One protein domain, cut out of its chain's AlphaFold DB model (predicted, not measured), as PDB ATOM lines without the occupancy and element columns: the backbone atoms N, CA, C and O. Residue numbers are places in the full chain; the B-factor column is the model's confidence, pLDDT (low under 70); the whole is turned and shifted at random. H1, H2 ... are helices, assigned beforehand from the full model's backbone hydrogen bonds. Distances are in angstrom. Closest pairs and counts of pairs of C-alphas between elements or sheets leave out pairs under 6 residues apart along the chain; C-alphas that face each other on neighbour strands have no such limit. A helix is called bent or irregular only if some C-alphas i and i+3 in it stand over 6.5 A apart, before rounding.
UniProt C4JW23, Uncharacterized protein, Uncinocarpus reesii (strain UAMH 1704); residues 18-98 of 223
ATOM      1  N   LEU A  18     282.984 198.449 292.190       50.88
ATOM      2  CA  LEU A  18     283.699 199.656 291.761       50.88
ATOM      3  C   LEU A  18     283.109 200.971 292.309       50.88
ATOM      4  O   LEU A  18     283.746 202.016 292.197       50.88
ATOM      5  N   PHE A  19     281.945 200.934 292.967       52.38
ATOM      6  CA  PHE A  19     281.286 202.103 293.556       52.38
ATOM      7  C   PHE A  19     280.962 201.919 295.049       52.38
ATOM      8  O   PHE A  19     279.833 202.150 295.494       52.38
ATOM      9  N   PHE A  20     281.969 201.540 295.844       52.09
ATOM     10  CA  PHE A  20     281.886 201.403 297.313       52.09
ATOM     11  C   PHE A  20     281.266 202.626 298.023       52.09
ATOM     12  O   PHE A  20     280.632 202.502 299.066       52.09
ATOM     13  N   PHE A  21     281.402 203.825 297.448       50.84
ATOM     14  CA  PHE A  21     280.871 205.067 298.026       50.84
ATOM     15  C   PHE A  21     279.391 205.343 297.709       50.84
ATOM     16  O   PHE A  21     278.775 206.216 298.338       50.84
ATOM     17  N   GLU A  22     278.814 204.619 296.747       44.94
ATOM     18  CA  GLU A  22     277.442 204.825 296.256       44.94
ATOM     19  C   GLU A  22     276.515 203.642 296.565       44.94
ATOM     20  O   GLU A  22     275.292 203.770 296.481       44.94
ATOM     21  N   THR A  23     277.083 202.508 296.976       53.12
ATOM     22  CA  THR A  23     276.354 201.284 297.312       53.12
ATOM     23  C   THR A  23     276.632 200.914 298.766       53.12
ATOM     24  O   THR A  23     277.755 200.620 299.155       53.12
ATOM     25  N   SER A  24     275.604 200.992 299.609       57.09
ATOM     26  CA  SER A  24     275.701 200.531 300.994       57.09
ATOM     27  C   SER A  24     275.246 199.077 301.084       57.09
ATOM     28  O   SER A  24     274.302 198.694 300.400       57.09
ATOM     29  N   TRP A  25     275.873 198.285 301.956       55.66
ATOM     30  CA  TRP A  25     275.491 196.882 302.180       55.66
ATOM     31  C   TRP A  25     274.033 196.720 302.654       55.66
ATOM     32  O   TRP A  25     273.428 195.676 302.445       55.66
ATOM     33  N   LEU A  26     273.461 197.765 303.269       60.75
ATOM     34  CA  LEU A  26     272.149 197.724 303.920       60.75
ATOM     35  C   LEU A  26     271.023 198.430 303.139       60.75
ATOM     36  O   LEU A  26     269.861 198.074 303.307       60.75
ATOM     37  N   PHE A  27     271.331 199.413 302.285       60.09
ATOM     38  CA  PHE A  27     270.322 200.214 301.578       60.09
ATOM     39  C   PHE A  27     270.614 200.355 300.084       60.09
ATOM     40  O   PHE A  27     271.761 200.538 299.663       60.09
ATOM     41  N   THR A  28     269.545 200.353 299.284       64.12
ATOM     42  CA  THR A  28     269.609 200.664 297.853       64.12
ATOM     43  C   THR A  28     270.089 202.107 297.626       64.12
ATOM     44  O   THR A  28     269.791 202.990 298.441       64.12
ATOM     45  N   PRO A  29     270.789 202.396 296.508       66.19
ATOM     46  CA  PRO A  29     271.339 203.728 296.222       66.19
ATOM     47  C   PRO A  29     270.312 204.871 296.318       66.19
ATOM     48  O   PRO A  29     270.644 205.972 296.753       66.19
ATOM     49  N   PHE A  30     269.040 204.603 296.000       70.44
ATOM     50  CA  PHE A  30     267.943 205.571 296.120       70.44
ATOM     51  C   PHE A  30     267.612 205.953 297.564       70.44
ATOM     52  O   PHE A  30     267.433 207.132 297.859       70.44
ATOM     53  N   VAL A  31     267.550 204.976 298.473       76.75
ATOM     54  CA  VAL A  31     267.274 205.225 299.898       76.75
ATOM     55  C   VAL A  31     268.421 206.023 300.508       76.75
ATOM     56  O   VAL A  31     268.204 206.969 301.260       76.75
ATOM     57  N   PHE A  32     269.652 205.698 300.123       75.25
ATOM     58  CA  PHE A  32     270.830 206.407 300.597       75.25
ATOM     59  C   PHE A  32     270.910 207.850 300.072       75.25
ATOM     60  O   PHE A  32     271.224 208.766 300.837       75.25
ATOM     61  N   ALA A  33     270.547 208.079 298.805       80.38
ATOM     62  CA  ALA A  33     270.373 209.425 298.261       80.38
ATOM     63  C   ALA A  33     269.279 210.198 299.017       80.38
ATOM     64  O   ALA A  33     269.509 211.334 299.421       80.38
ATOM     65  N   ALA A  34     268.127 209.574 299.281       83.94
ATOM     66  CA  ALA A  34     267.032 210.204 300.016       83.94
ATOM     67  C   ALA A  34     267.436 210.596 301.447       83.94
ATOM     68  O   ALA A  34     267.149 211.710 301.875       83.94
ATOM     69  N   LEU A  35     268.160 209.734 302.170       85.44
ATOM     70  CA  LEU A  35     268.668 210.042 303.512       85.44
ATOM     71  C   LEU A  35     269.626 211.242 303.503       85.44
ATOM     72  O   LEU A  35     269.492 212.141 304.334       85.44
ATOM     73  N   ARG A  36     270.552 211.305 302.538       84.06
ATOM     74  CA  ARG A  36     271.439 212.471 302.361       84.06
ATOM     75  C   ARG A  36     270.649 213.735 302.022       84.06
ATOM     76  O   ARG A  36     270.925 214.791 302.589       84.06
ATOM     77  N   GLY A  37     269.643 213.615 301.157       86.94
ATOM     78  CA  GLY A  37     268.741 214.704 300.795       86.94
ATOM     79  C   GLY A  37     267.924 215.224 301.980       86.94
ATOM     80  O   GLY A  37     267.779 216.434 302.128       86.94
ATOM     81  N   LEU A  38     267.459 214.344 302.871       91.06
ATOM     82  CA  LEU A  38     266.752 214.727 304.098       91.06
ATOM     83  C   LEU A  38     267.657 215.496 305.064       91.06
ATOM     84  O   LEU A  38     267.238 216.515 305.609       91.06
ATOM     85  N   VAL A  39     268.908 215.058 305.237       88.38
ATOM     86  CA  VAL A  39     269.894 215.782 306.057       88.38
ATOM     87  C   VAL A  39     270.215 217.150 305.446       88.38
ATOM     88  O   VAL A  39     270.262 218.153 306.163       88.38
ATOM     89  N   ALA A  40     270.372 217.226 304.121       89.88
ATOM     90  CA  ALA A  40     270.548 218.497 303.418       89.88
ATOM     91  C   ALA A  40     269.336 219.421 303.624       89.88
ATOM     92  O   ALA A  40     269.492 220.577 304.006       89.88
ATOM     93  N   PHE A  41     268.119 218.907 303.450       91.00
ATOM     94  CA  PHE A  41     266.894 219.678 303.639       91.00
ATOM     95  C   PHE A  41     266.761 220.205 305.072       91.00
ATOM     96  O   PHE A  41     266.513 221.393 305.267       91.00
ATOM     97  N   TYR A  42     266.997 219.354 306.073       91.25
ATOM     98  CA  TYR A  42     266.972 219.742 307.484       91.25
ATOM     99  C   TYR A  42     267.987 220.850 307.803       91.25
ATOM    100  O   TYR A  42     267.652 221.828 308.476       91.25
ATOM    101  N   THR A  43     269.220 220.726 307.303       89.50
ATOM    102  CA  THR A  43     270.277 221.718 307.553       89.50
ATOM    103  C   THR A  43     269.974 223.055 306.875       89.50
ATOM    104  O   THR A  43     270.057 224.090 307.538       89.50
ATOM    105  N   PHE A  44     269.520 223.059 305.618       91.19
ATOM    106  CA  PHE A  44     269.070 224.285 304.947       91.19
ATOM    107  C   PHE A  44     267.872 224.922 305.647       91.19
ATOM    108  O   PHE A  44     267.886 226.126 305.901       91.19
ATOM    109  N   PHE A  45     266.859 224.126 305.995       92.56
ATOM    110  CA  PHE A  45     265.682 224.610 306.709       92.56
ATOM    111  C   PHE A  45     266.074 225.281 308.026       92.56
ATOM    112  O   PHE A  45     265.635 226.393 308.301       92.56
ATOM    113  N   THR A  46     266.961 224.652 308.798       89.62
ATOM    114  CA  THR A  46     267.451 225.196 310.070       89.62
ATOM    115  C   THR A  46     268.176 226.528 309.869       89.62
ATOM    116  O   THR A  46     267.901 227.485 310.592       89.62
ATOM    117  N   ILE A  47     269.054 226.630 308.866       88.00
ATOM    118  CA  ILE A  47     269.757 227.881 308.549       88.00
ATOM    119  C   ILE A  47     268.745 228.975 308.181       88.00
ATOM    120  O   ILE A  47     268.745 230.038 308.799       88.00
ATOM    121  N   PHE A  48     267.841 228.720 307.232       90.50
ATOM    122  CA  PHE A  48     266.848 229.715 306.818       90.50
ATOM    123  C   PHE A  48     265.907 230.118 307.957       90.50
ATOM    124  O   PHE A  48     265.616 231.304 308.112       90.50
ATOM    125  N   PHE A  49     265.484 229.162 308.785       91.19
ATOM    126  CA  PHE A  49     264.642 229.421 309.946       91.19
ATOM    127  C   PHE A  49     265.348 230.319 310.966       91.19
ATOM    128  O   PHE A  49     264.762 231.299 311.417       91.19
ATOM    129  N   ILE A  50     266.622 230.056 311.282       86.06
ATOM    130  CA  ILE A  50     267.408 230.894 312.202       86.06
ATOM    131  C   ILE A  50     267.549 232.319 311.656       86.06
ATOM    132  O   ILE A  50     267.352 233.284 312.398       86.06
ATOM    133  N   PHE A  51     267.862 232.464 310.365       85.62
ATOM    134  CA  PHE A  51     267.974 233.778 309.726       85.62
ATOM    135  C   PHE A  51     266.636 234.537 309.742       85.62
ATOM    136  O   PHE A  51     266.620 235.727 310.071       85.62
ATOM    137  N   GLY A  52     265.523 233.857 309.443       86.38
ATOM    138  CA  GLY A  52     264.173 234.431 309.458       86.38
ATOM    139  C   GLY A  52     263.684 234.802 310.862       86.38
ATOM    140  O   GLY A  52     263.154 235.896 311.068       86.38
ATOM    141  N   TRP A  53     263.926 233.943 311.854       88.62
ATOM    142  CA  TRP A  53     263.595 234.208 313.255       88.62
ATOM    143  C   TRP A  53     264.351 235.431 313.788       88.62
ATOM    144  O   TRP A  53     263.746 236.346 314.338       88.62
ATOM    145  N   ARG A  54     265.665 235.517 313.541       83.62
ATOM    146  CA  ARG A  54     266.477 236.680 313.946       83.62
ATOM    147  C   ARG A  54     266.082 237.961 313.215       83.62
ATOM    148  O   ARG A  54     266.058 239.028 313.819       83.62
ATOM    149  N   GLY A  55     265.732 237.856 311.931       83.50
ATOM    150  CA  GLY A  55     265.275 238.998 311.137       83.50
ATOM    151  C   GLY A  55     263.961 239.595 311.650       83.50
ATOM    152  O   GLY A  55     263.819 240.814 311.695       83.50
ATOM    153  N   THR A  56     263.024 238.751 312.090       88.06
ATOM    154  CA  THR A  56     261.716 239.186 312.620       88.06
ATOM    155  C   THR A  56     261.780 239.734 314.048       88.06
ATOM    156  O   THR A  56     260.940 240.549 314.413       88.06
ATOM    157  N   HIS A  57     262.796 239.358 314.830       86.94
ATOM    158  CA  HIS A  57     262.988 239.811 316.216       86.94
ATOM    159  C   HIS A  57     263.962 240.996 316.353       86.94
ATOM    160  O   HIS A  57     264.316 241.379 317.462       86.94
ATOM    161  N   GLY A  58     264.376 241.611 315.238       80.12
ATOM    162  CA  GLY A  58     265.170 242.845 315.242       80.12
ATOM    163  C   GLY A  58     266.691 242.661 315.341       80.12
ATOM    164  O   GLY A  58     267.418 243.652 315.232       80.12
ATOM    165  N   ASP A  59     267.197 241.427 315.423       77.38
ATOM    166  CA  ASP A  59     268.627 241.092 315.567       77.38
ATOM    167  C   ASP A  59     269.394 241.139 314.230       77.38
ATOM    168  O   ASP A  59     270.112 240.221 313.813       77.38
ATOM    169  N   ASN A  60     269.269 242.264 313.529       74.19
ATOM    170  CA  ASN A  60     269.857 242.464 312.204       74.19
ATOM    171  C   ASN A  60     271.393 242.544 312.224       74.19
ATOM    172  O   ASN A  60     272.040 242.258 311.215       74.19
ATOM    173  N   ILE A  61     271.993 242.923 313.356       74.69
ATOM    174  CA  ILE A  61     273.453 243.022 313.513       74.69
ATOM    175  C   ILE A  61     274.083 241.622 313.511       74.69
ATOM    176  O   ILE A  61     275.033 241.375 312.766       74.69
ATOM    177  N   SER A  62     273.503 240.677 314.256       75.69
ATOM    178  CA  SER A  62     273.979 239.291 314.320       75.69
ATOM    179  C   SER A  62     273.835 238.562 312.979       75.69
ATOM    180  O   SER A  62     274.714 237.783 312.605       75.69
ATOM    181  N   ASN A  63     272.786 238.854 312.200       75.81
ATOM    182  CA  ASN A  63     272.635 238.319 310.839       75.81
ATOM    183  C   ASN A  63     273.745 238.811 309.895       75.81
ATOM    184  O   ASN A  63     274.310 238.015 309.146       75.81
ATOM    185  N   LYS A  64     274.129 240.092 309.972       76.88
ATOM    186  CA  LYS A  64     275.240 240.643 309.173       76.88
ATOM    187  C   LYS A  64     276.589 240.013 309.536       76.88
ATOM    188  O   LYS A  64     277.404 239.765 308.654       76.88
ATOM    189  N   GLN A  65     276.803 239.714 310.816       83.25
ATOM    190  CA  GLN A  65     278.032 239.085 311.320       83.25
ATOM    191  C   GLN A  65     278.042 237.558 311.187       83.25
ATOM    192  O   GLN A  65     279.054 236.920 311.466       83.25
ATOM    193  N   SER A  66     276.943 236.943 310.743       80.19
ATOM    194  CA  SER A  66     276.824 235.485 310.682       80.19
ATOM    195  C   SER A  66     277.886 234.850 309.778       80.19
ATOM    196  O   SER A  66     278.345 233.756 310.072       80.19
ATOM    197  N   PHE A  67     278.353 235.531 308.727       78.81
ATOM    198  CA  PHE A  67     279.451 235.037 307.881       78.81
ATOM    199  C   PHE A  67     280.855 235.253 308.466       78.81
ATOM    200  O   PHE A  67     281.819 234.745 307.911       78.81
ATOM    201  N   SER A  68     280.998 235.973 309.580       87.62
ATOM    202  CA  SER A  68     282.285 236.120 310.275       87.62
ATOM    203  C   SER A  68     282.571 234.950 311.217       87.62
ATOM    204  O   SER A  68     283.729 234.658 311.505       87.62
ATOM    205  N   TYR A  69     281.532 234.258 311.691       84.25
ATOM    206  CA  TYR A  69     281.686 233.111 312.579       84.25
ATOM    207  C   TYR A  69     281.956 231.837 311.783       84.25
ATOM    208  O   TYR A  69     281.103 231.371 311.025       84.25
ATOM    209  N   PHE A  70     283.117 231.225 312.027       85.94
ATOM    210  CA  PHE A  70     283.525 229.975 311.385       85.94
ATOM    211  C   PHE A  70     282.458 228.880 311.497       85.94
ATOM    212  O   PHE A  70     282.145 228.230 310.508       85.94
ATOM    213  N   THR A  71     281.826 228.737 312.663       86.69
ATOM    214  CA  THR A  71     280.763 227.748 312.894       86.69
ATOM    215  C   THR A  71     279.617 227.879 311.891       86.69
ATOM    216  O   THR A  71     279.106 226.879 311.393       86.69
ATOM    217  N   ASN A  72     279.227 229.107 311.547       85.44
ATOM    218  CA  ASN A  72     278.154 229.336 310.589       85.44
ATOM    219  C   ASN A  72     278.596 228.977 309.162       85.44
ATOM    220  O   ASN A  72     277.833 228.347 308.433       85.44
ATOM    221  N   LEU A  73     279.847 229.278 308.785       88.31
ATOM    222  CA  LEU A  73     280.430 228.773 307.536       88.31
ATOM    223  C   LEU A  73     280.466 227.239 307.504       88.31
ATOM    224  O   LEU A  73     280.174 226.654 306.465       88.31
ATOM    225  N   THR A  74     280.774 226.579 308.624       89.00
ATOM    226  CA  THR A  74     280.761 225.112 308.712       89.00
ATOM    227  C   THR A  74     279.361 224.547 308.471       89.00
ATOM    228  O   THR A  74     279.230 223.568 307.739       89.00
ATOM    229  N   TYR A  75     278.305 225.175 309.005       85.50
ATOM    230  CA  TYR A  75     276.922 224.762 308.733       85.50
ATOM    231  C   TYR A  75     276.519 224.960 307.267       85.50
ATOM    232  O   TYR A  75     275.868 224.095 306.684       85.50
ATOM    233  N   TRP A  76     276.948 226.045 306.623       88.25
ATOM    234  CA  TRP A  76     276.767 226.191 305.176       88.25
ATOM    235  C   TRP A  76     277.532 225.113 304.395       88.25
ATOM    236  O   TRP A  76     276.984 224.509 303.473       88.25
ATOM    237  N   GLY A  77     278.770 224.822 304.798       88.50
ATOM    238  CA  GLY A  77     279.593 223.773 304.200       88.50
ATOM    239  C   GLY A  77     278.954 222.390 304.305       88.50
ATOM    240  O   GLY A  77     278.885 221.677 303.305       88.50
ATOM    241  N   ILE A  78     278.426 222.024 305.479       88.88
ATOM    242  CA  ILE A  78     277.760 220.731 305.679       88.88
ATOM    243  C   ILE A  78     276.473 220.632 304.845       88.88
ATOM    244  O   ILE A  78     276.217 219.589 304.245       88.88
ATOM    245  N   ALA A  79     275.703 221.723 304.738       88.56
ATOM    246  CA  ALA A  79     274.471 221.761 303.951       88.56
ATOM    247  C   ALA A  79     274.746 221.523 302.456       88.56
ATOM    248  O   ALA A  79     274.135 220.648 301.836       88.56
ATOM    249  N   PHE A  80     275.722 222.236 301.883       88.38
ATOM    250  CA  PHE A  80     276.123 222.033 300.488       88.38
ATOM    251  C   PHE A  80     276.767 220.667 300.248       88.38
ATOM    252  O   PHE A  80     276.486 220.040 299.227       88.38
ATOM    253  N   TYR A  81     277.583 220.181 301.185       87.75
ATOM    254  CA  TYR A  81     278.181 218.851 301.097       87.75
ATOM    255  C   TYR A  81     277.107 217.766 300.958       87.75
ATOM    256  O   TYR A  81     277.148 216.980 300.009       87.75
ATOM    257  N   PHE A  82     276.111 217.749 301.849       86.75
ATOM    258  CA  PHE A  82     275.049 216.741 301.800       86.75
ATOM    259  C   PHE A  82     274.134 216.902 300.582       86.75
ATOM    260  O   PHE A  82     273.694 215.893 300.029       86.75
ATOM    261  N   LEU A  83     273.893 218.131 300.114       86.94
ATOM    262  CA  LEU A  83     273.123 218.385 298.893       86.94
ATOM    263  C   LEU A  83     273.820 217.807 297.655       86.94
ATOM    264  O   LEU A  83     273.213 217.051 296.896       86.94
ATOM    265  N   VAL A  84     275.100 218.132 297.463       85.19
ATOM    266  CA  VAL A  84     275.880 217.653 296.314       85.19
ATOM    267  C   VAL A  84     276.064 216.139 296.389       85.19
ATOM    268  O   VAL A  84     275.887 215.456 295.381       85.19
ATOM    269  N   ALA A  85     276.333 215.595 297.580       83.31
ATOM    270  CA  ALA A  85     276.409 214.153 297.786       83.31
ATOM    271  C   ALA A  85     275.079 213.459 297.446       83.31
ATOM    272  O   ALA A  85     275.082 212.428 296.777       83.31
ATOM    273  N   SER A  86     273.941 214.039 297.843       83.94
ATOM    274  CA  SER A  86     272.611 213.527 297.495       83.94
ATOM    275  C   SER A  86     272.370 213.538 295.986       83.94
ATOM    276  O   SER A  86     271.900 212.535 295.450       83.94
ATOM    277  N   LEU A  87     272.693 214.636 295.292       83.50
ATOM    278  CA  LEU A  87     272.552 214.713 293.834       83.50
ATOM    279  C   LEU A  87     273.437 213.682 293.134       83.50
ATOM    280  O   LEU A  87     272.971 213.007 292.221       83.50
ATOM    281  N   HIS A  88     274.690 213.538 293.567       77.12
ATOM    282  CA  HIS A  88     275.619 212.576 292.981       77.12
ATOM    283  C   HIS A  88     275.080 211.149 293.087       77.12
ATOM    284  O   HIS A  88     274.970 210.452 292.079       77.12
ATOM    285  N   THR A  89     274.658 210.754 294.292       76.44
ATOM    286  CA  THR A  89     274.090 209.423 294.542       76.44
ATOM    287  C   THR A  89     272.769 209.216 293.802       76.44
ATOM    288  O   THR A  89     272.513 208.122 293.310       76.44
ATOM    289  N   PHE A  90     271.939 210.254 293.659       79.31
ATOM    290  CA  PHE A  90     270.692 210.169 292.895       79.31
ATOM    291  C   PHE A  90     270.943 209.980 291.393       79.31
ATOM    292  O   PHE A  90     270.328 209.120 290.766       79.31
ATOM    293  N   VAL A  91     271.869 210.748 290.811       75.31
ATOM    294  CA  VAL A  91     272.238 210.622 289.393       75.31
ATOM    295  C   VAL A  91     272.868 209.256 289.120       75.31
ATOM    296  O   VAL A  91     272.558 208.641 288.100       75.31
ATOM    297  N   TYR A  92     273.692 208.750 290.039       70.50
ATOM    298  CA  TYR A  92     274.207 207.388 289.966       70.50
ATOM    299  C   TYR A  92     273.082 206.349 290.019       70.50
ATOM    300  O   TYR A  92     273.020 205.483 289.149       70.50
ATOM    301  N   ALA A  93     272.151 206.466 290.968       70.00
ATOM    302  CA  ALA A  93     271.022 205.548 291.101       70.00
ATOM    303  C   ALA A  93     270.116 205.541 289.853       70.00
ATOM    304  O   ALA A  93     269.645 204.486 289.437       70.00
ATOM    305  N   ALA A  94     269.909 206.703 289.227       71.12
ATOM    306  CA  ALA A  94     269.088 206.842 288.028       71.12
ATOM    307  C   ALA A  94     269.786 206.364 286.740       71.12
ATOM    308  O   ALA A  94     269.121 205.876 285.829       71.12
ATOM    309  N   ARG A  95     271.112 206.528 286.632       68.06
ATOM    310  CA  ARG A  95     271.870 206.267 285.391       68.06
ATOM    311  C   ARG A  95     272.697 204.980 285.424       68.06
ATOM    312  O   ARG A  95     273.190 204.558 284.381       68.06
ATOM    313  N   GLY A  96     272.887 204.390 286.604       63.59
ATOM    314  CA  GLY A  96     273.707 203.198 286.839       63.59
ATOM    315  C   GLY A  96     275.204 203.393 286.572       63.59
ATOM    316  O   GLY A  96     275.928 202.412 286.440       63.59
ATOM    317  N   ARG A  97     275.672 204.639 286.412       62.56
ATOM    318  CA  ARG A  97     277.069 204.981 286.092       62.56
ATOM    319  C   ARG A  97     277.461 206.292 286.764       62.56
ATOM    320  O   ARG A  97     276.716 207.272 286.678       62.56
ATOM    321  N   SER A  98     278.641 206.342 287.379       64.94
ATOM    322  CA  SER A  98     279.129 207.550 288.053       64.94
ATOM    323  C   SER A  98     279.541 208.615 287.038       64.94
ATOM    324  O   SER A  98     280.545 208.492 286.338       64.94
TER     325      SER A  98
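AT A GLANCE: This is residues 18 to 98 of the 223 residues of an uncharacterized protein of Uncinocarpus reesii (strain UAMH 1704) (UniProt C4JW23). Two long helices, H1 and H3, run opposite ways along a rod and make a narrow V, near each other around Ala 33 and Ser 86 and spread wider toward the other end, where the short helix H2 and its two tight links turn the backbone from one to the other. Residues 18 to 28, with no named helix, form a loop at the narrow end of the V, where the last printed residues also lie. The printed part has 81 residues with three named helices, in the order H1, H2, H3, and no named strand; its class is all helix. The whole is loose, with a radius of gyration of the C-alphas of 16.5 A, and spans 51 by 20 by 20 A.

IN THESE COORDINATES: The printed part begins at Leu 18, with its C-alpha at (283.699, 199.656, 291.761). H1 follows at residues 29 to 56, 40.2 A from first to last C-alpha, and begins with C-alpha 29 at (271.339, 203.728, 296.222). With 28 residues it is the longest helix. H2 is residues 60 to 65, 8.9 A long. H3 is residues 70 to 95, 37.1 A long, and ends with C-alpha 95 at (271.870, 206.267, 285.391). Residues 96 to 98 follow it.

HOW THE PARTS SIT: H1 and H3 touch, with 41 pairs of C-alphas within 8 A. Their closest C-alphas are those of Ala 33 and Ser 86, 4.7 A apart. They run opposite ways at a shallow tilt of 32 degrees, only just short of steep, and their centres are 10.6 A apart. H1 touches H2 with residues 51 to 55 alone; the closest C-alphas are those of Phe 51 and Asn 63, 6.6 A apart. These two run opposite ways at a steep tilt of 52 degrees. H2 and H3 are apart, though they follow each other in the chain. In H1, H2 and H3, every backbone O i to N i+4 pair is within hydrogen-bond range. No helix is bent or irregular.

THE WHOLE: The outline is a rod, and its two C-alphas farthest apart are those of Leu 18 and Gly 58, 52.5 A. The C-alphas of the first and last printed residues, Leu 18 and Ser 98, are 9.8 A apart. The printed part has no cut. The links from H1 to H2, of 3 residues, and from H2 to H3, of 4 residues, are both tight. The mean pLDDT of the printed part is 78.7; residues 18 to 29, of which Pro 29 belongs to H1, and residues 95 to 98, of which Arg 95 belongs to H3, are under 70, where the model's confidence is low.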